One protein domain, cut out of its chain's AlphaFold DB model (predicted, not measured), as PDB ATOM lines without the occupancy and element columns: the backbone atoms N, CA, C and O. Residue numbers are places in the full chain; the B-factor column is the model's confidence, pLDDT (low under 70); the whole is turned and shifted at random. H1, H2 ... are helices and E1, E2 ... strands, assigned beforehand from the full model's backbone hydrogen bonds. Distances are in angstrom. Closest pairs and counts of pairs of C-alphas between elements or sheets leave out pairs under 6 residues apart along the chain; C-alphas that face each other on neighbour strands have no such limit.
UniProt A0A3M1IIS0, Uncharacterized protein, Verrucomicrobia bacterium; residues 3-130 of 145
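Overview. This is residues 3 to 130 of the 145 residues of an uncharacterized protein of Verrucomicrobia bacterium (UniProt A0A3M1IIS0). Three small antiparallel sheets stand in a row, E1 to E3 at one end, E4 to E7 in the middle and E8 to E10 at the other end. A short helix, H1, lies beside E8 at the far end, reached by a long looping stretch, residues 105 to 120, with no named element. The printed part has 128 residues with ten named strands followed by one named helix; the sheet orders are E1 - E2 - E3, E4 - E5 - E6 - E7 and E8 - E9 - E10. The class is mostly strand, though under half of the residues are in named elements. The whole is compact, with a radius of gyration of the C-alphas of 15.1 A and spans of 39 by 37 by 28 A.

Arrangement. E1, residues 13 to 17, E2, residues 25 to 28, and E3, residues 34 to 36, form a meander, each strand the antiparallel neighbour of the one before. N 14 and O 28 are 2.8 A apart across E1 and E2, and N 35 and O 27 are 2.9 A apart across E2 and E3, both within hydrogen-bond range. E4, residues 46 to 48, E5, residues 57 to 60, E6, residues 63 to 66, and E7, residues 70 to 74, form a second meander. Pairs within hydrogen-bond range are N 59 and O 46, 2.8 A, N 65 and O 58, 2.8 A, and N 70 and O 66, 2.8 A. This sheet is only just strongly twisted, its C-alphas lying up to 4.4 A off the best plane. E3 and E4 are apart. E8, residues 78 to 83, E9, residues 92 to 97, and E10, residues 100 to 104, form the third meander, with N 94 and O 81 at 2.8 A and N 95 and O 102 at 2.9 A, both within hydrogen-bond range. E7 and E8 are apart, but the closest C-alphas of E4 and E8, those of Val 48 and Ile 82, are 7.6 A apart. H1, residues 121 to 129, is on the third sheet but only grazes it, with residues 123 to 129; its closest C-alphas to E8 are those of Val 127 and Ala 83, 6.6 A. In H1 every O i to N i+4 pair is within hydrogen-bond range.

Along the chain. E1 begins at C-alpha 13, (330.992, 338.869, 221.174), and measures 13.4 A. E8 measures 14.9 A, E9 16.0 A and E10 12.8 A. H1 measures 12.8 A and ends at C-alpha 129, (341.928, 331.177, 239.188).

Size, cuts and confidence. The two C-alphas farthest apart, those of Gly 21 and Asp 111, are 45.7 A apart. The printed part has no cut. The link from E10 to H1, 16 residues, is long. The mean pLDDT of the printed part is 96.9, and no printed residue is under 70.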
ATOM      1  N   GLY A   3     333.361 338.688 225.339       95.75
ATOM      2  CA  GLY A   3     332.877 339.804 226.142       95.75
ATOM      3  C   GLY A   3     331.823 340.614 225.402       95.75
ATOM      4  O   GLY A   3     331.917 340.776 224.193       95.75
ATOM      5  N   ASP A   4     330.844 341.109 226.149       96.88
ATOM      6  CA  ASP A   4     329.848 342.082 225.690       96.88
ATOM      7  C   ASP A   4     330.564 343.422 225.485       96.88
ATOM      8  O   ASP A   4     330.866 344.118 226.458       96.88
ATOM      9  N   ILE A   5     330.969 343.709 224.245       97.06
ATOM     10  CA  ILE A   5     331.733 344.914 223.887       97.06
ATOM     11  C   ILE A   5     331.038 345.757 222.813       97.06
ATOM     12  O   ILE A   5     331.418 346.917 222.643       97.06
ATOM     13  N   VAL A   6     330.046 345.208 222.103       97.38
ATOM     14  CA  VAL A   6     329.267 345.891 221.058       97.38
ATOM     15  C   VAL A   6     327.865 346.205 221.591       97.38
ATOM     16  O   VAL A   6     327.009 345.328 221.580       97.38
ATOM     17  N   PRO A   7     327.582 347.454 222.019       95.25
ATOM     18  CA  PRO A   7     326.305 347.803 222.653       95.25
ATOM     19  C   PRO A   7     325.063 347.524 221.796       95.25
ATOM     20  O   PRO A   7     323.958 347.405 222.321       95.25
ATOM     21  N   GLU A   8     325.225 347.497 220.473       95.56
ATOM     22  CA  GLU A   8     324.140 347.291 219.516       95.56
ATOM     23  C   GLU A   8     323.766 345.813 219.316       95.56
ATOM     24  O   GLU A   8     322.733 345.530 218.704       95.56
ATOM     25  N   GLU A   9     324.583 344.874 219.798       96.19
ATOM     26  CA  GLU A   9     324.401 343.441 219.577       96.19
ATOM     27  C   GLU A   9     324.117 342.737 220.916       96.19
ATOM     28  O   GLU A   9     324.849 342.911 221.886       96.19
ATOM     29  N   PRO A  10     323.037 341.943 221.023       94.50
ATOM     30  CA  PRO A  10     322.723 341.266 222.270       94.50
ATOM     31  C   PRO A  10     323.678 340.095 222.527       94.50
ATOM     32  O   PRO A  10     323.796 339.171 221.715       94.50
ATOM     33  N   GLY A  11     324.262 340.072 223.725       94.31
ATOM     34  CA  GLY A  11     325.092 338.974 224.210       94.31
ATOM     35  C   GLY A  11     326.579 339.311 224.199       94.31
ATOM     36  O   GLY A  11     326.969 340.467 224.230       94.31
ATOM     37  N   LEU A  12     327.417 338.275 224.242       96.56
ATOM     38  CA  LEU A  12     328.866 338.435 224.297       96.56
ATOM     39  C   LEU A  12     329.458 338.160 222.918       96.56
ATOM     40  O   LEU A  12     329.261 337.074 222.360       96.56
ATOM     41  N   GLU A  13     330.244 339.096 222.401       97.62
ATOM     42  CA  GLU A  13     330.992 338.869 221.174       97.62
ATOM     43  C   GLU A  13     332.121 337.863 221.398       97.62
ATOM     44  O   GLU A  13     332.743 337.807 222.462       97.62
ATOM     45  N   CYS A  14     332.443 337.107 220.350       97.56
ATOM     46  CA  CYS A  14     333.601 336.228 220.298       97.56
ATOM     47  C   CYS A  14     334.617 336.764 219.289       97.56
ATOM     48  O   CYS A  14     334.378 336.782 218.079       97.56
ATOM     49  N   TYR A  15     335.769 337.193 219.801       97.75
ATOM     50  CA  TYR A  15     336.923 337.588 219.005       97.75
ATOM     51  C   TYR A  15     337.966 336.472 218.964       97.75
ATOM     52  O   TYR A  15     338.424 336.000 220.013       97.75
ATOM     53  N   ALA A  16     338.410 336.118 217.765       96.50
ATOM     54  CA  ALA A  16     339.482 335.162 217.529       96.50
ATOM     55  C   ALA A  16     340.431 335.677 216.443       96.50
ATOM     56  O   ALA A  16     340.057 336.480 215.592       96.50
ATOM     57  N   GLY A  17     341.666 335.192 216.462       96.38
ATOM     58  CA  GLY A  17     342.640 335.452 215.413       96.38
ATOM     59  C   GLY A  17     343.627 334.306 215.312       96.38
ATOM     60  O   GLY A  17     343.814 333.543 216.265       96.38
ATOM     61  N   GLU A  18     344.237 334.169 214.145       96.00
ATOM     62  CA  GLU A  18     345.246 333.148 213.913       96.00
ATOM     63  C   GLU A  18     346.569 333.521 214.594       96.00
ATOM     64  O   GLU A  18     347.005 334.671 214.588       96.00
ATOM     65  N   ALA A  19     347.238 332.521 215.165       91.38
ATOM     66  CA  ALA A  19     348.586 332.650 215.706       91.38
ATOM     67  C   ALA A  19     349.589 331.888 214.826       91.38
ATOM     68  O   ALA A  19     349.202 331.066 213.999       91.38
ATOM     69  N   LYS A  20     350.893 332.103 215.052       90.50
ATOM     70  CA  LYS A  20     351.983 331.306 214.448       90.50
ATOM     71  C   LYS A  20     351.980 331.289 212.906       90.50
ATOM     72  O   LYS A  20     352.167 330.242 212.298       90.50
ATOM     73  N   GLY A  21     351.811 332.458 212.287       87.38
ATOM     74  CA  GLY A  21     351.948 332.642 210.834       87.38
ATOM     75  C   GLY A  21     350.640 332.923 210.098       87.38
ATOM     76  O   GLY A  21     350.686 333.355 208.951       87.38
ATOM     77  N   GLY A  22     349.492 332.748 210.753       92.25
ATOM     78  CA  GLY A  22     348.230 333.273 210.241       92.25
ATOM     79  C   GLY A  22     348.075 334.775 210.498       92.25
ATOM     80  O   GLY A  22     348.734 335.346 211.370       92.25
ATOM     81  N   THR A  23     347.219 335.416 209.706       94.31
ATOM     82  CA  THR A  23     346.975 336.874 209.760       94.31
ATOM     83  C   THR A  23     345.496 337.225 209.878       94.31
ATOM     84  O   THR A  23     345.155 338.393 210.097       94.31
ATOM     85  N   ASN A  24     344.613 336.227 209.797       97.19
ATOM     86  CA  ASN A  24     343.181 336.455 209.853       97.19
ATOM     87  C   ASN A  24     342.710 336.706 211.286       97.19
ATOM     88  O   ASN A  24     343.232 336.149 212.256       97.19
ATOM     89  N   HIS A  25     341.702 337.562 211.401       97.62
ATOM     90  CA  HIS A  25     341.078 337.954 212.654       97.62
ATOM     91  C   HIS A  25     339.590 338.129 212.433       97.62
ATOM     92  O   HIS A  25     339.167 338.520 211.351       97.62
ATOM     93  N   TRP A  26     338.814 337.864 213.472       98.00
ATOM     94  CA  TRP A  26     337.377 337.734 213.368       98.00
ATOM     95  C   TRP A  26     336.708 338.164 214.660       98.00
ATOM     96  O   TRP A  26     337.078 337.694 215.733       98.00
ATOM     97  N   LEU A  27     335.678 338.994 214.543       98.25
ATOM     98  CA  LEU A  27     334.701 339.235 215.600       98.25
ATOM     99  C   LEU A  27     333.349 338.679 215.156       98.25
ATOM    100  O   LEU A  27     332.917 338.906 214.018       98.25
ATOM    101  N   TYR A  28     332.685 337.962 216.047       98.50
ATOM    102  CA  TYR A  28     331.323 337.477 215.868       98.50
ATOM    103  C   TYR A  28     330.439 337.972 217.007       98.50
ATOM    104  O   TYR A  28     330.895 338.022 218.144       98.50
ATOM    105  N   THR A  29     329.172 338.245 216.710       98.44
ATOM    106  CA  THR A  29     328.104 338.319 217.723       98.44
ATOM    107  C   THR A  29     327.895 336.958 218.394       98.44
ATOM    108  O   THR A  29     328.272 335.919 217.837       98.44
ATOM    109  N   ALA A  30     327.186 336.939 219.524       97.00
ATOM    110  CA  ALA A  30     326.733 335.698 220.158       97.00
ATOM    111  C   ALA A  30     325.862 334.820 219.231       97.00
ATOM    112  O   ALA A  30     325.869 333.596 219.347       97.00
ATOM    113  N   ALA A  31     325.147 335.428 218.277       97.81
ATOM    114  CA  ALA A  31     324.323 334.732 217.287       97.81
ATOM    115  C   ALA A  31     325.113 334.207 216.068       97.81
ATOM    116  O   ALA A  31     324.529 333.641 215.147       97.81
ATOM    117  N   GLY A  32     326.435 334.412 216.019       97.69
ATOM    118  CA  GLY A  32     327.290 333.936 214.927       97.69
ATOM    119  C   GLY A  32     327.358 334.857 213.703       97.69
ATOM    120  O   GLY A  32     328.029 334.529 212.725       97.69
ATOM    121  N   LYS A  33     326.730 336.040 213.741       98.19
ATOM    122  CA  LYS A  33     326.928 337.085 212.719       98.19
ATOM    123  C   LYS A  33     328.355 337.634 212.800       98.19
ATOM    124  O   LYS A  33     328.780 338.078 213.865       98.19
ATOM    125  N   ARG A  34     329.074 337.636 211.674       97.94
ATOM    126  CA  ARG A  34     330.393 338.270 211.512       97.94
ATOM    127  C   ARG A  34     330.253 339.795 211.586       97.94
ATOM    128  O   ARG A  34     329.480 340.369 210.826       97.94
ATOM    129  N   LEU A  35     331.016 340.432 212.474       97.62
ATOM    130  CA  LEU A  35     331.044 341.894 212.624       97.62
ATOM    131  C   LEU A  35     332.285 342.538 212.008       97.62
ATOM    132  O   LEU A  35     332.224 343.669 211.538       97.62
ATOM    133  N   LEU A  36     333.427 341.849 212.067       95.88
ATOM    134  CA  LEU A  36     334.718 342.451 211.755       95.88
ATOM    135  C   LEU A  36     335.739 341.381 211.345       95.88
ATOM    136  O   LEU A  36     335.790 340.322 211.970       95.88
ATOM    137  N   ASP A  37     336.557 341.690 210.333       96.88
ATOM    138  CA  ASP A  37     337.611 340.823 209.771       96.88
ATOM    139  C   ASP A  37     339.024 341.454 209.889       96.88
ATOM    140  O   ASP A  37     339.906 341.238 209.060       96.88
ATOM    141  N   ARG A  38     339.246 342.299 210.907       95.31
ATOM    142  CA  ARG A  38     340.548 342.927 211.210       95.31
ATOM    143  C   ARG A  38     341.007 342.636 212.638       95.31
ATOM    144  O   ARG A  38     340.255 342.152 213.476       95.31
ATOM    145  N   SER A  39     342.261 342.951 212.943       95.25
ATOM    146  CA  SER A  39     342.762 342.842 214.314       95.25
ATOM    147  C   SER A  39     342.172 343.941 215.208       95.25
ATOM    148  O   SER A  39     342.151 345.110 214.820       95.25
ATOM    149  N   LEU A  40     341.785 343.584 216.438       95.62
ATOM    150  CA  LEU A  40     341.543 344.540 217.532       95.62
ATOM    151  C   LEU A  40     342.852 345.009 218.201       95.62
ATOM    152  O   LEU A  40     342.836 345.788 219.150       95.62
ATOM    153  N   GLY A  41     344.001 344.557 217.689       93.69
ATOM    154  CA  GLY A  41     345.348 345.014 218.035       93.69
ATOM    155  C   GLY A  41     346.209 343.969 218.751       93.69
ATOM    156  O   GLY A  41     347.435 344.110 218.754       93.69
ATOM    157  N   GLU A  42     345.599 342.917 219.301       93.06
ATOM    158  CA  GLU A  42     346.257 341.696 219.781       93.06
ATOM    159  C   GLU A  42     345.325 340.476 219.652       93.06
ATOM    160  O   GLU A  42     344.156 340.624 219.295       93.06
ATOM    161  N   LEU A  43     345.832 339.268 219.930       94.12
ATOM    162  CA  LEU A  43     345.064 338.013 219.838       94.12
ATOM    163  C   LEU A  43     344.122 337.781 221.027       94.12
ATOM    164  O   LEU A  43     343.110 337.095 220.906       94.12
ATOM    165  N   ALA A  44     344.445 338.362 222.181       93.06
ATOM    166  CA  ALA A  44     343.653 338.222 223.392       93.06
ATOM    167  C   ALA A  44     343.421 339.579 224.078       93.06
ATOM    168  O   ALA A  44     343.945 339.786 225.173       93.06
ATOM    169  N   PRO A  45     342.627 340.491 223.486       96.50
ATOM    170  CA  PRO A  45     342.144 341.673 224.193       96.50
ATOM    171  C   PRO A  45     341.469 341.290 225.513       96.50
ATOM    172  O   PRO A  45     340.900 340.198 225.630       96.50
ATOM    173  N   LYS A  46     341.527 342.170 226.512       97.44
ATOM    174  CA  LYS A  46     340.946 341.911 227.839       97.44
ATOM    175  C   LYS A  46     339.706 342.768 228.046       97.44
ATOM    176  O   LYS A  46     339.833 343.983 228.106       97.44
ATOM    177  N   ALA A  47     338.533 342.141 228.107       97.44
ATOM    178  CA  ALA A  47     337.267 342.838 228.309       97.44
ATOM    179  C   ALA A  47     337.051 343.157 229.798       97.44
ATOM    180  O   ALA A  47     337.225 342.271 230.635       97.44
ATOM    181  N   VAL A  48     336.683 344.401 230.114       97.88
ATOM    182  CA  VAL A  48     336.609 344.942 231.485       97.88
ATOM    183  C   VAL A  48     335.412 345.885 231.626       97.88
ATOM    184  O   VAL A  48     335.145 346.688 230.731       97.88
ATOM    185  N   TYR A  49     334.700 345.830 232.746       98.19
ATOM    186  CA  TYR A  49     333.733 346.850 233.142       98.19
ATOM    187  C   TYR A  49     334.469 348.076 233.688       98.19
ATOM    188  O   TYR A  49     335.022 348.037 234.779       98.19
ATOM    189  N   TRP A  50     334.495 349.162 232.914       98.44
ATOM    190  CA  TRP A  50     335.267 350.372 233.246       98.44
ATOM    191  C   TRP A  50     334.442 351.663 233.202       98.44
ATOM    192  O   TRP A  50     334.716 352.620 233.926       98.44
ATOM    193  N   LEU A  51     333.450 351.711 232.310       97.94
ATOM    194  CA  LEU A  51     332.587 352.871 232.097       97.94
ATOM    195  C   LEU A  51     331.276 352.723 232.883       97.94
ATOM    196  O   LEU A  51     331.143 351.858 233.739       97.94
ATOM    197  N   ASP A  52     330.324 353.604 232.615       96.06
ATOM    198  CA  ASP A  52     329.053 353.761 233.322       96.06
ATOM    199  C   ASP A  52     327.918 352.850 232.824       96.06
ATOM    200  O   ASP A  52     326.804 352.938 233.337       96.06
ATOM    201  N   GLY A  53     328.174 352.001 231.826       93.00
ATOM    202  CA  GLY A  53     327.165 351.177 231.159       93.00
ATOM    203  C   GLY A  53     327.408 349.667 231.266       93.00
ATOM    204  O   GLY A  53     328.473 349.236 231.701       93.00
ATOM    205  N   PRO A  54     326.432 348.855 230.821       93.00
ATOM    206  CA  PRO A  54     326.477 347.395 230.931       93.00
ATOM    207  C   PRO A  54     327.438 346.724 229.939       93.00
ATOM    208  O   PRO A  54     327.685 345.531 230.049       93.00
ATOM    209  N   THR A  55     327.987 347.472 228.982       95.75
ATOM    210  CA  THR A  55     328.939 346.962 227.990       95.75
ATOM    211  C   THR A  55     330.372 347.160 228.481       95.75
ATOM    212  O   THR A  55     330.742 348.229 228.983       95.75
ATOM    213  N   LYS A  56     331.212 346.142 228.305       97.69
ATOM    214  CA  LYS A  56     332.635 346.186 228.649       97.69
ATOM    215  C   LYS A  56     333.419 347.034 227.639       97.69
ATOM    216  O   LYS A  56     333.138 347.076 226.442       97.69
ATOM    217  N   VAL A  57     334.475 347.678 228.123       98.25
ATOM    218  CA  VAL A  57     335.588 348.138 227.278       98.25
ATOM    219  C   VAL A  57     336.552 346.977 227.055       98.25
ATOM    220  O   VAL A  57     336.461 345.950 227.728       98.25
ATOM    221  N   TYR A  58     337.517 347.132 226.156       98.19
ATOM    222  CA  TYR A  58     338.584 346.155 225.979       98.19
ATOM    223  C   TYR A  58     339.961 346.814 226.041       98.19
ATOM    224  O   TYR A  58     340.171 347.930 225.569       98.19
ATOM    225  N   ILE A  59     340.912 346.115 226.653       98.38
ATOM    226  CA  ILE A  59     342.279 346.589 226.839       98.38
ATOM    227  C   ILE A  59     343.179 345.921 225.815       98.38
ATOM    228  O   ILE A  59     343.183 344.691 225.721       98.38
ATOM    229  N   VAL A  60     343.934 346.742 225.078       97.06
ATOM    230  CA  VAL A  60     344.937 346.292 224.110       97.06
ATOM    231  C   VAL A  60     346.186 347.151 224.162       97.06
ATOM    232  O   VAL A  60     346.122 348.369 223.973       97.06
ATOM    233  N   LYS A  61     347.343 346.510 224.373       95.50
ATOM    234  CA  LYS A  61     348.660 347.181 224.435       95.50
ATOM    235  C   LYS A  61     348.655 348.390 225.390       95.50
ATOM    236  O   LYS A  61     349.142 349.465 225.052       95.50
ATOM    237  N   GLY A  62     348.039 348.223 226.562       97.38
ATOM    238  CA  GLY A  62     347.923 349.263 227.591       97.38
ATOM    239  C   GLY A  62     346.880 350.353 227.317       97.38
ATOM    240  O   GLY A  62     346.711 351.236 228.151       97.38
ATOM    241  N   ARG A  63     346.155 350.318 226.193       98.44
ATOM    242  CA  ARG A  63     345.049 351.247 225.908       98.44
ATOM    243  C   ARG A  63     343.725 350.620 226.308       98.44
ATOM    244  O   ARG A  63     343.478 349.475 225.944       98.44
ATOM    245  N   ILE A  64     342.881 351.378 226.996       98.56
ATOM    246  CA  ILE A  64     341.499 351.014 227.301       98.56
ATOM    247  C   ILE A  64     340.623 351.606 226.197       98.56
ATOM    248  O   ILE A  64     340.569 352.827 226.031       98.56
ATOM    249  N   LEU A  65     339.972 350.747 225.419       98.44
ATOM    250  CA  LEU A  65     339.211 351.117 224.233       98.44
ATOM    251  C   LEU A  65     337.736 350.757 224.424       98.44
ATOM    252  O   LEU A  65     337.388 349.621 224.746       98.44
ATOM    253  N   ARG A  66     336.857 351.726 224.194       98.19
ATOM    254  CA  ARG A  66     335.434 351.490 223.957       98.19
ATOM    255  C   ARG A  66     335.240 351.181 222.477       98.19
ATOM    256  O   ARG A  66     335.823 351.851 221.624       98.19
ATOM    257  N   TRP A  67     334.394 350.200 222.180       96.50
ATOM    258  CA  TRP A  67     334.030 349.863 220.808       96.50
ATOM    259  C   TRP A  67     333.565 351.099 219.999       96.50
ATOM    260  O   TRP A  67     332.849 351.945 220.546       96.50
ATOM    261  N   PRO A  68     333.959 351.223 218.712       93.94
ATOM    262  CA  PRO A  68     334.860 350.318 217.993       93.94
ATOM    263  C   PRO A  68     336.354 350.552 218.219       93.94
ATOM    264  O   PRO A  68     337.091 349.586 218.131       93.94
ATOM    265  N   ASP A  69     336.821 351.770 218.508       93.88
ATOM    266  CA  ASP A  69     338.254 352.058 218.742       93.88
ATOM    267  C   ASP A  69     338.466 353.346 219.572       93.88
ATOM    268  O   ASP A  69     339.517 353.992 219.504       93.88
ATOM    269  N   ARG A  70     337.457 353.783 220.338       97.38
ATOM    270  CA  ARG A  70     337.532 355.034 221.104       97.38
ATOM    271  C   ARG A  70     338.340 354.814 222.376       97.38
ATOM    272  O   ARG A  70     337.878 354.155 223.302       97.38
ATOM    273  N   GLU A  71     339.516 355.421 222.458       98.00
ATOM    274  CA  GLU A  71     340.327 355.383 223.674       98.00
ATOM    275  C   GLU A  71     339.660 356.162 224.817       98.00
ATOM    276  O   GLU A  71     339.218 357.298 224.639       98.00
ATOM    277  N   VAL A  72     339.573 355.528 225.986       98.25
ATOM    278  CA  VAL A  72     338.974 356.095 227.210       98.25
ATOM    279  C   VAL A  72     339.929 356.075 228.402       98.25
ATOM    280  O   VAL A  72     339.615 356.619 229.453       98.25
ATOM    281  N   GLY A  73     341.107 355.473 228.253       98.06
ATOM    282  CA  GLY A  73     342.104 355.423 229.312       98.06
ATOM    283  C   GLY A  73     343.344 354.642 228.911       98.06
ATOM    284  O   GLY A  73     343.416 354.043 227.832       98.06
ATOM    285  N   ARG A  74     344.336 354.643 229.801       98.31
ATOM    286  CA  ARG A  74     345.582 353.897 229.638       98.31
ATOM    287  C   ARG A  74     346.017 353.276 230.952       98.31
ATOM    288  O   ARG A  74     345.825 353.858 232.013       98.31
ATOM    289  N   ILE A  75     346.675 352.132 230.838       98.31
ATOM    290  CA  ILE A  75     347.384 351.457 231.919       98.31
ATOM    291  C   ILE A  75     348.826 351.185 231.487       98.31
ATOM    292  O   ILE A  75     349.144 351.143 230.296       98.31
ATOM    293  N   GLN A  76     349.700 350.966 232.461       98.31
ATOM    294  CA  GLN A  76     351.086 350.555 232.240       98.31
ATOM    295  C   GLN A  76     351.367 349.244 232.969       98.31
ATOM    296  O   GLN A  76     350.765 348.980 234.010       98.31
ATOM    297  N   GLY A  77     352.314 348.460 232.453       97.12
ATOM    298  CA  GLY A  77     352.716 347.178 233.031       97.12
ATOM    299  C   GLY A  77     351.952 345.977 232.479       97.12
ATOM    300  O   GLY A  77     351.061 346.097 231.634       97.12
ATOM    301  N   ARG A  78     352.326 344.791 232.961       95.56
ATOM    302  CA  ARG A  78     351.673 343.527 232.607       95.56
ATOM    303  C   ARG A  78     350.452 343.331 233.493       95.56
ATOM    304  O   ARG A  78     350.602 343.316 234.709       95.56
ATOM    305  N   ILE A  79     349.275 343.130 232.903       96.81
ATOM    306  CA  ILE A  79     348.069 342.769 233.660       96.81
ATOM    307  C   ILE A  79     348.316 341.434 234.375       96.81
ATOM    308  O   ILE A  79     348.703 340.450 233.738       96.81
ATOM    309  N   VAL A  80     348.114 341.423 235.692       95.50
ATOM    310  CA  VAL A  80     348.240 340.231 236.546       95.50
ATOM    311  C   VAL A  80     346.907 339.798 237.151       95.50
ATOM    312  O   VAL A  80     346.755 338.621 237.460       95.50
ATOM    313  N   ALA A  81     345.951 340.720 237.287       97.12
ATOM    314  CA  ALA A  81     344.586 340.441 237.719       97.12
ATOM    315  C   ALA A  81     343.629 341.543 237.232       97.12
ATOM    316  O   ALA A  81     344.040 342.691 237.048       97.12
ATOM    317  N   ILE A  82     342.361 341.190 237.032       98.50
ATOM    318  CA  ILE A  82     341.238 342.117 236.851       98.50
ATOM    319  C   ILE A  82     340.151 341.711 237.847       98.50
ATOM    320  O   ILE A  82     339.735 340.555 237.845       98.50
ATOM    321  N   ALA A  83     339.703 342.622 238.705       98.50
ATOM    322  CA  ALA A  83     338.651 342.327 239.676       98.50
ATOM    323  C   ALA A  83     337.968 343.611 240.151       98.50
ATOM    324  O   ALA A  83     338.664 344.575 240.444       98.50
ATOM    325  N   ASP A  84     336.646 343.597 240.317       98.50
ATOM    326  CA  ASP A  84     335.964 344.495 241.263       98.50
ATOM    327  C   ASP A  84     336.467 344.135 242.664       98.50
ATOM    328  O   ASP A  84     336.097 343.101 243.227       98.50
ATOM    329  N   CYS A  85     337.414 344.915 243.173       97.38
ATOM    330  CA  CYS A  85     337.990 344.696 244.495       97.38
ATOM    331  C   CYS A  85     338.080 345.974 245.329       97.38
ATOM    332  O   CYS A  85     338.402 345.887 246.518       97.38
ATOM    333  N   LEU A  86     337.773 347.133 244.739       97.31
ATOM    334  CA  LEU A  86     337.704 348.430 245.395       97.31
ATOM    335  C   LEU A  86     336.496 349.224 244.876       97.31
ATOM    336  O   LEU A  86     336.179 349.214 243.699       97.31
ATOM    337  N   GLY A  87     335.877 350.023 245.745       97.06
ATOM    338  CA  GLY A  87     334.867 350.992 245.313       97.06
ATOM    339  C   GLY A  87     333.513 350.369 244.964       97.06
ATOM    340  O   GLY A  87     332.881 349.756 245.825       97.06
ATOM    341  N   ASP A  88     333.020 350.657 243.757       97.62
ATOM    342  CA  ASP A  88     331.733 350.156 243.265       97.62
ATOM    343  C   ASP A  88     331.901 348.902 242.394       97.62
ATOM    344  O   ASP A  88     332.835 348.146 242.577       97.62
ATOM    345  N   TRP A  89     330.957 348.634 241.494       97.69
ATOM    346  CA  TRP A  89     330.886 347.397 240.719       97.69
ATOM    347  C   TRP A  89     331.892 347.296 239.565       97.69
ATOM    348  O   TRP A  89     331.958 346.265 238.890       97.69
ATOM    349  N   ARG A  90     332.594 348.385 239.240       98.38
ATOM    350  CA  ARG A  90     333.511 348.420 238.096       98.38
ATOM    351  C   ARG A  90     334.833 347.777 238.476       98.38
ATOM    352  O   ARG A  90     335.227 347.742 239.629       98.38
ATOM    353  N   GLU A  91     335.491 347.206 237.483       98.62
ATOM    354  CA  GLU A  91     336.622 346.320 237.712       98.62
ATOM    355  C   GLU A  91     337.933 347.108 237.757       98.62
ATOM    356  O   GLU A  91     338.271 347.840 236.819       98.62
ATOM    357  N   GLU A  92     338.731 346.887 238.799       98.75
ATOM    358  CA  GLU A  92     340.118 347.327 238.835       98.75
ATOM    359  C   GLU A  92     340.985 346.477 237.904       98.75
ATOM    360  O   GLU A  92     340.835 345.256 237.796       98.75
ATOM    361  N   VAL A  93     341.976 347.122 237.289       98.62
ATOM    362  CA  VAL A  93     343.033 346.446 236.534       98.62
ATOM    363  C   VAL A  93     344.317 346.501 237.344       98.62
ATOM    364  O   VAL A  93     344.856 347.578 237.596       98.62
ATOM    365  N   ILE A  94     344.832 345.339 237.734       98.19
ATOM    366  CA  ILE A  94     346.055 345.217 238.527       98.19
ATOM    367  C   ILE A  94     347.196 344.847 237.589       98.19
ATOM    368  O   ILE A  94     347.137 343.833 236.883       98.19
ATOM    369  N   THR A  95     348.251 345.654 237.586       98.19
ATOM    370  CA  THR A  95     349.431 345.419 236.756       98.19
ATOM    371  C   THR A  95     350.710 345.331 237.577       98.19
ATOM    372  O   THR A  95     350.840 345.931 238.643       98.19
ATOM    373  N   ALA A  96     351.671 344.577 237.049       97.31
ATOM    374  CA  ALA A  96     353.032 344.509 237.560       97.31
ATOM    375  C   ALA A  96     353.989 345.282 236.641       97.31
ATOM    376  O   ALA A  96     353.936 345.139 235.410       97.31
ATOM    377  N   LEU A  97     354.861 346.073 237.261       97.69
ATOM    378  CA  LEU A  97     356.009 346.749 236.663       97.69
ATOM    379  C   LEU A  97     357.265 346.402 237.480       97.69
ATOM    380  O   LEU A  97     357.182 345.748 238.522       97.69
ATOM    381  N   ASP A  98     358.432 346.843 237.020       97.19
ATOM    382  CA  ASP A  98     359.679 346.639 237.754       97.19
ATOM    383  C   ASP A  98     359.650 347.420 239.078       97.19
ATOM    384  O   ASP A  98     359.661 348.649 239.095       97.19
ATOM    385  N   GLY A  99     359.598 346.693 240.198       97.56
ATOM    386  CA  GLY A  99     359.631 347.262 241.549       97.56
ATOM    387  C   GLY A  99     358.293 347.773 242.096       97.56
ATOM    388  O   GLY A  99     358.257 348.206 243.245       97.56
ATOM    389  N   GLU A 100     357.194 347.699 241.338       98.06
ATOM    390  CA  GLU A 100     355.881 348.157 241.805       98.06
ATOM    391  C   GLU A 100     354.703 347.345 241.238       98.06
ATOM    392  O   GLU A 100     354.755 346.759 240.152       98.06
ATOM    393  N   VAL A 101     353.601 347.358 241.987       98.19
ATOM    394  CA  VAL A 101     352.280 346.910 241.537       98.19
ATOM    395  C   VAL A 101     351.380 348.131 241.483       98.19
ATOM    396  O   VAL A 101     351.350 348.922 242.427       98.19
ATOM    397  N   ARG A 102     350.630 348.277 240.392       98.50
ATOM    398  CA  ARG A 102     349.673 349.371 240.225       98.50
ATOM    399  C   ARG A 102     348.263 348.823 240.113       98.50
ATOM    400  O   ARG A 102     348.016 347.886 239.356       98.50
ATOM    401  N   ILE A 103     347.348 349.434 240.854       98.62
ATOM    402  CA  ILE A 103     345.915 349.150 240.804       98.62
ATOM    403  C   ILE A 103     345.256 350.351 240.135       98.62
ATOM    404  O   ILE A 103     345.282 351.457 240.675       98.62
ATOM    405  N   TYR A 104     344.715 350.146 238.938       98.75
ATOM    406  CA  TYR A 104     343.982 351.174 238.208       98.75
ATOM    407  C   TYR A 104     342.494 350.982 238.472       98.75
ATOM    408  O   TYR A 104     341.959 349.919 238.170       98.75
ATOM    409  N   THR A 105     341.841 352.020 238.988       98.50
ATOM    410  CA  THR A 105     340.383 352.102 239.130       98.50
ATOM    411  C   THR A 105     339.838 353.216 238.237       98.50
ATOM    412  O   THR A 105     340.568 354.138 237.851       98.50
ATOM    413  N   THR A 106     338.565 353.124 237.877       98.12
ATOM    414  CA  THR A 106     337.900 354.116 237.033       98.12
ATOM    415  C   THR A 106     337.515 355.360 237.830       98.12
ATOM    416  O   THR A 106     337.079 355.287 238.975       98.12
ATOM    417  N   THR A 107     337.642 356.531 237.210       97.12
ATOM    418  CA  THR A 107     337.153 357.809 237.761       97.12
ATOM    419  C   THR A 107     335.947 358.344 236.998       97.12
ATOM    420  O   THR A 107     335.469 359.445 237.278       97.12
ATOM    421  N   HIS A 108     335.432 357.582 236.029       97.69
ATOM    422  CA  HIS A 108     334.195 357.941 235.355       97.69
ATOM    423  C   HIS A 108     333.049 357.921 236.379       97.69
ATOM    424  O   HIS A 108     332.978 356.999 237.188       97.69
ATOM    425  N   PRO A 109     332.149 358.910 236.410       97.62
ATOM    426  CA  PRO A 109     330.955 358.817 237.242       97.62
ATOM    427  C   PRO A 109     329.980 357.781 236.661       97.62
ATOM    428  O   PRO A 109     329.972 357.546 235.456       97.62
ATOM    429  N   THR A 110     329.153 357.176 237.510       96.94
ATOM    430  CA  THR A 110     328.019 356.336 237.099       96.94
ATOM    431  C   THR A 110     326.839 356.597 238.030       96.94
ATOM    432  O   THR A 110     327.025 356.853 239.220       96.94
ATOM    433  N   ASP A 111     325.629 356.566 237.484       96.81
ATOM    434  CA  ASP A 111     324.368 356.592 238.231       96.81
ATOM    435  C   ASP A 111     323.842 355.176 238.536       96.81
ATOM    436  O   ASP A 111     322.836 355.010 239.231       96.81
ATOM    437  N   ARG A 112     324.539 354.140 238.050       95.88
ATOM    438  CA  ARG A 112     324.169 352.738 238.227       95.88
ATOM    439  C   ARG A 112     324.755 352.174 239.506       95.88
ATOM    440  O   ARG A 112     325.942 352.322 239.797       95.88
ATOM    441  N   ARG A 113     323.927 351.423 240.228       95.38
ATOM    442  CA  ARG A 113     324.350 350.654 241.396       95.38
ATOM    443  C   ARG A 113     324.168 349.169 241.129       95.38
ATOM    444  O   ARG A 113     323.038 348.694 241.049       95.38
ATOM    445  N   HIS A 114     325.273 348.438 241.092       96.25
ATOM    446  CA  HIS A 114     325.271 346.980 241.139       96.25
ATOM    447  C   HIS A 114     325.904 346.504 242.448       96.25
ATOM    448  O   HIS A 114     326.594 347.257 243.139       96.25
ATOM    449  N   VAL A 115     325.601 345.268 242.832       96.19
ATOM    450  CA  VAL A 115     326.295 344.609 243.943       96.19
ATOM    451  C   VAL A 115     327.734 344.337 243.506       96.19
ATOM    452  O   VAL A 115     327.955 344.061 242.329       96.19
ATOM    453  N   CYS A 116     328.683 344.396 244.445       97.69
ATOM    454  CA  CYS A 116     330.070 344.003 244.193       97.69
ATOM    455  C   CYS A 116     330.115 342.637 243.483       97.69
ATOM    456  O   CYS A 116     329.534 341.659 243.968       97.69
ATOM    457  N   LEU A 117     330.795 342.572 242.340       98.06
ATOM    458  CA  LEU A 117     330.838 341.422 241.442       98.06
ATOM    459  C   LEU A 117     331.479 340.200 242.107       98.06
ATOM    460  O   LEU A 117     331.141 339.071 241.763       98.06
ATOM    461  N   LEU A 118     332.316 340.384 243.138       98.31
ATOM    462  CA  LEU A 118     332.827 339.283 243.970       98.31
ATOM    463  C   LEU A 118     331.734 338.538 244.757       98.31
ATOM    464  O   LEU A 118     332.024 337.489 245.336       98.31
ATOM    465  N   GLN A 119     330.498 339.047 244.793       97.50
ATOM    466  CA  GLN A 119     329.338 338.321 245.317       97.50
ATOM    467  C   GLN A 119     328.671 337.414 244.267       97.50
ATOM    468  O   GLN A 119     327.883 336.543 244.642       97.50
ATOM    469  N   ASP A 120     328.994 337.554 242.975       98.31
ATOM    470  CA  ASP A 120     328.614 336.564 241.966       98.31
ATOM    471  C   ASP A 120     329.542 335.345 242.041       98.31
ATOM    472  O   ASP A 120     330.770 335.445 242.032       98.31
ATOM    473  N   ARG A 121     328.943 334.152 242.111       97.94
ATOM    474  CA  ARG A 121     329.690 332.905 242.323       97.94
ATOM    475  C   ARG A 121     330.623 332.577 241.160       97.94
ATOM    476  O   ARG A 121     331.707 332.052 241.405       97.94
ATOM    477  N   LEU A 122     330.193 332.808 239.915       97.88
ATOM    478  CA  LEU A 122     331.026 332.516 238.745       97.88
ATOM    479  C   LEU A 122     332.206 333.485 238.711       97.88
ATOM    480  O   LEU A 122     333.353 333.044 238.713       97.88
ATOM    481  N   TYR A 123     331.916 334.778 238.828       98.31
ATOM    482  CA  TYR A 123     332.919 335.834 238.852       98.31
ATOM    483  C   TYR A 123     333.972 335.617 239.939       98.31
ATOM    484  O   TYR A 123     335.174 335.641 239.676       98.31
ATOM    485  N   ARG A 124     333.537 335.335 241.173       98.19
ATOM    486  CA  ARG A 124     334.435 335.122 242.315       98.19
ATOM    487  C   ARG A 124     335.357 333.920 242.138       98.19
ATOM    488  O   ARG A 124     336.495 333.959 242.623       98.19
ATOM    489  N   ASN A 125     334.861 332.865 241.491       97.69
ATOM    490  CA  ASN A 125     335.646 331.680 241.165       97.69
ATOM    491  C   ASN A 125     336.659 331.983 240.066       97.69
ATOM    492  O   ASN A 125     337.827 331.638 240.232       97.69
ATOM    493  N   ASP A 126     336.244 332.677 239.005       97.38
ATOM    494  CA  ASP A 126     337.152 333.093 237.939       97.38
ATOM    495  C   ASP A 126     338.282 333.956 238.506       97.38
ATOM    496  O   ASP A 126     339.449 333.658 238.265       97.38
ATOM    497  N   VAL A 127     337.965 334.944 239.357       97.88
ATOM    498  CA  VAL A 127     338.962 335.757 240.084       97.88
ATOM    499  C   VAL A 127     339.965 334.906 240.856       97.88
ATOM    500  O   VAL A 127     341.161 335.192 240.812       97.88
ATOM    501  N   ALA A 128     339.521 333.837 241.517       96.62
ATOM    502  CA  ALA A 128     340.417 332.965 242.271       96.62
ATOM    503  C   ALA A 128     341.431 332.219 241.383       96.62
ATOM    504  O   ALA A 128     342.511 331.878 241.864       96.62
ATOM    505  N   VAL A 129     341.101 331.973 240.110       95.50
ATOM    506  CA  VAL A 129     341.928 331.177 239.188       95.50
ATOM    507  C   VAL A 129     342.638 332.007 238.114       95.50
ATOM    508  O   VAL A 129     343.388 331.438 237.325       95.50
ATOM    509  N   GLN A 130     342.484 333.339 238.089       94.25
ATOM    510  CA  GLN A 130     343.095 334.210 237.063       94.25
ATOM    511  C   GLN A 130     344.622 334.073 236.948       94.25
ATOM    512  O   GLN A 130     345.190 334.332 235.888       94.25
TER     513      GLN A 130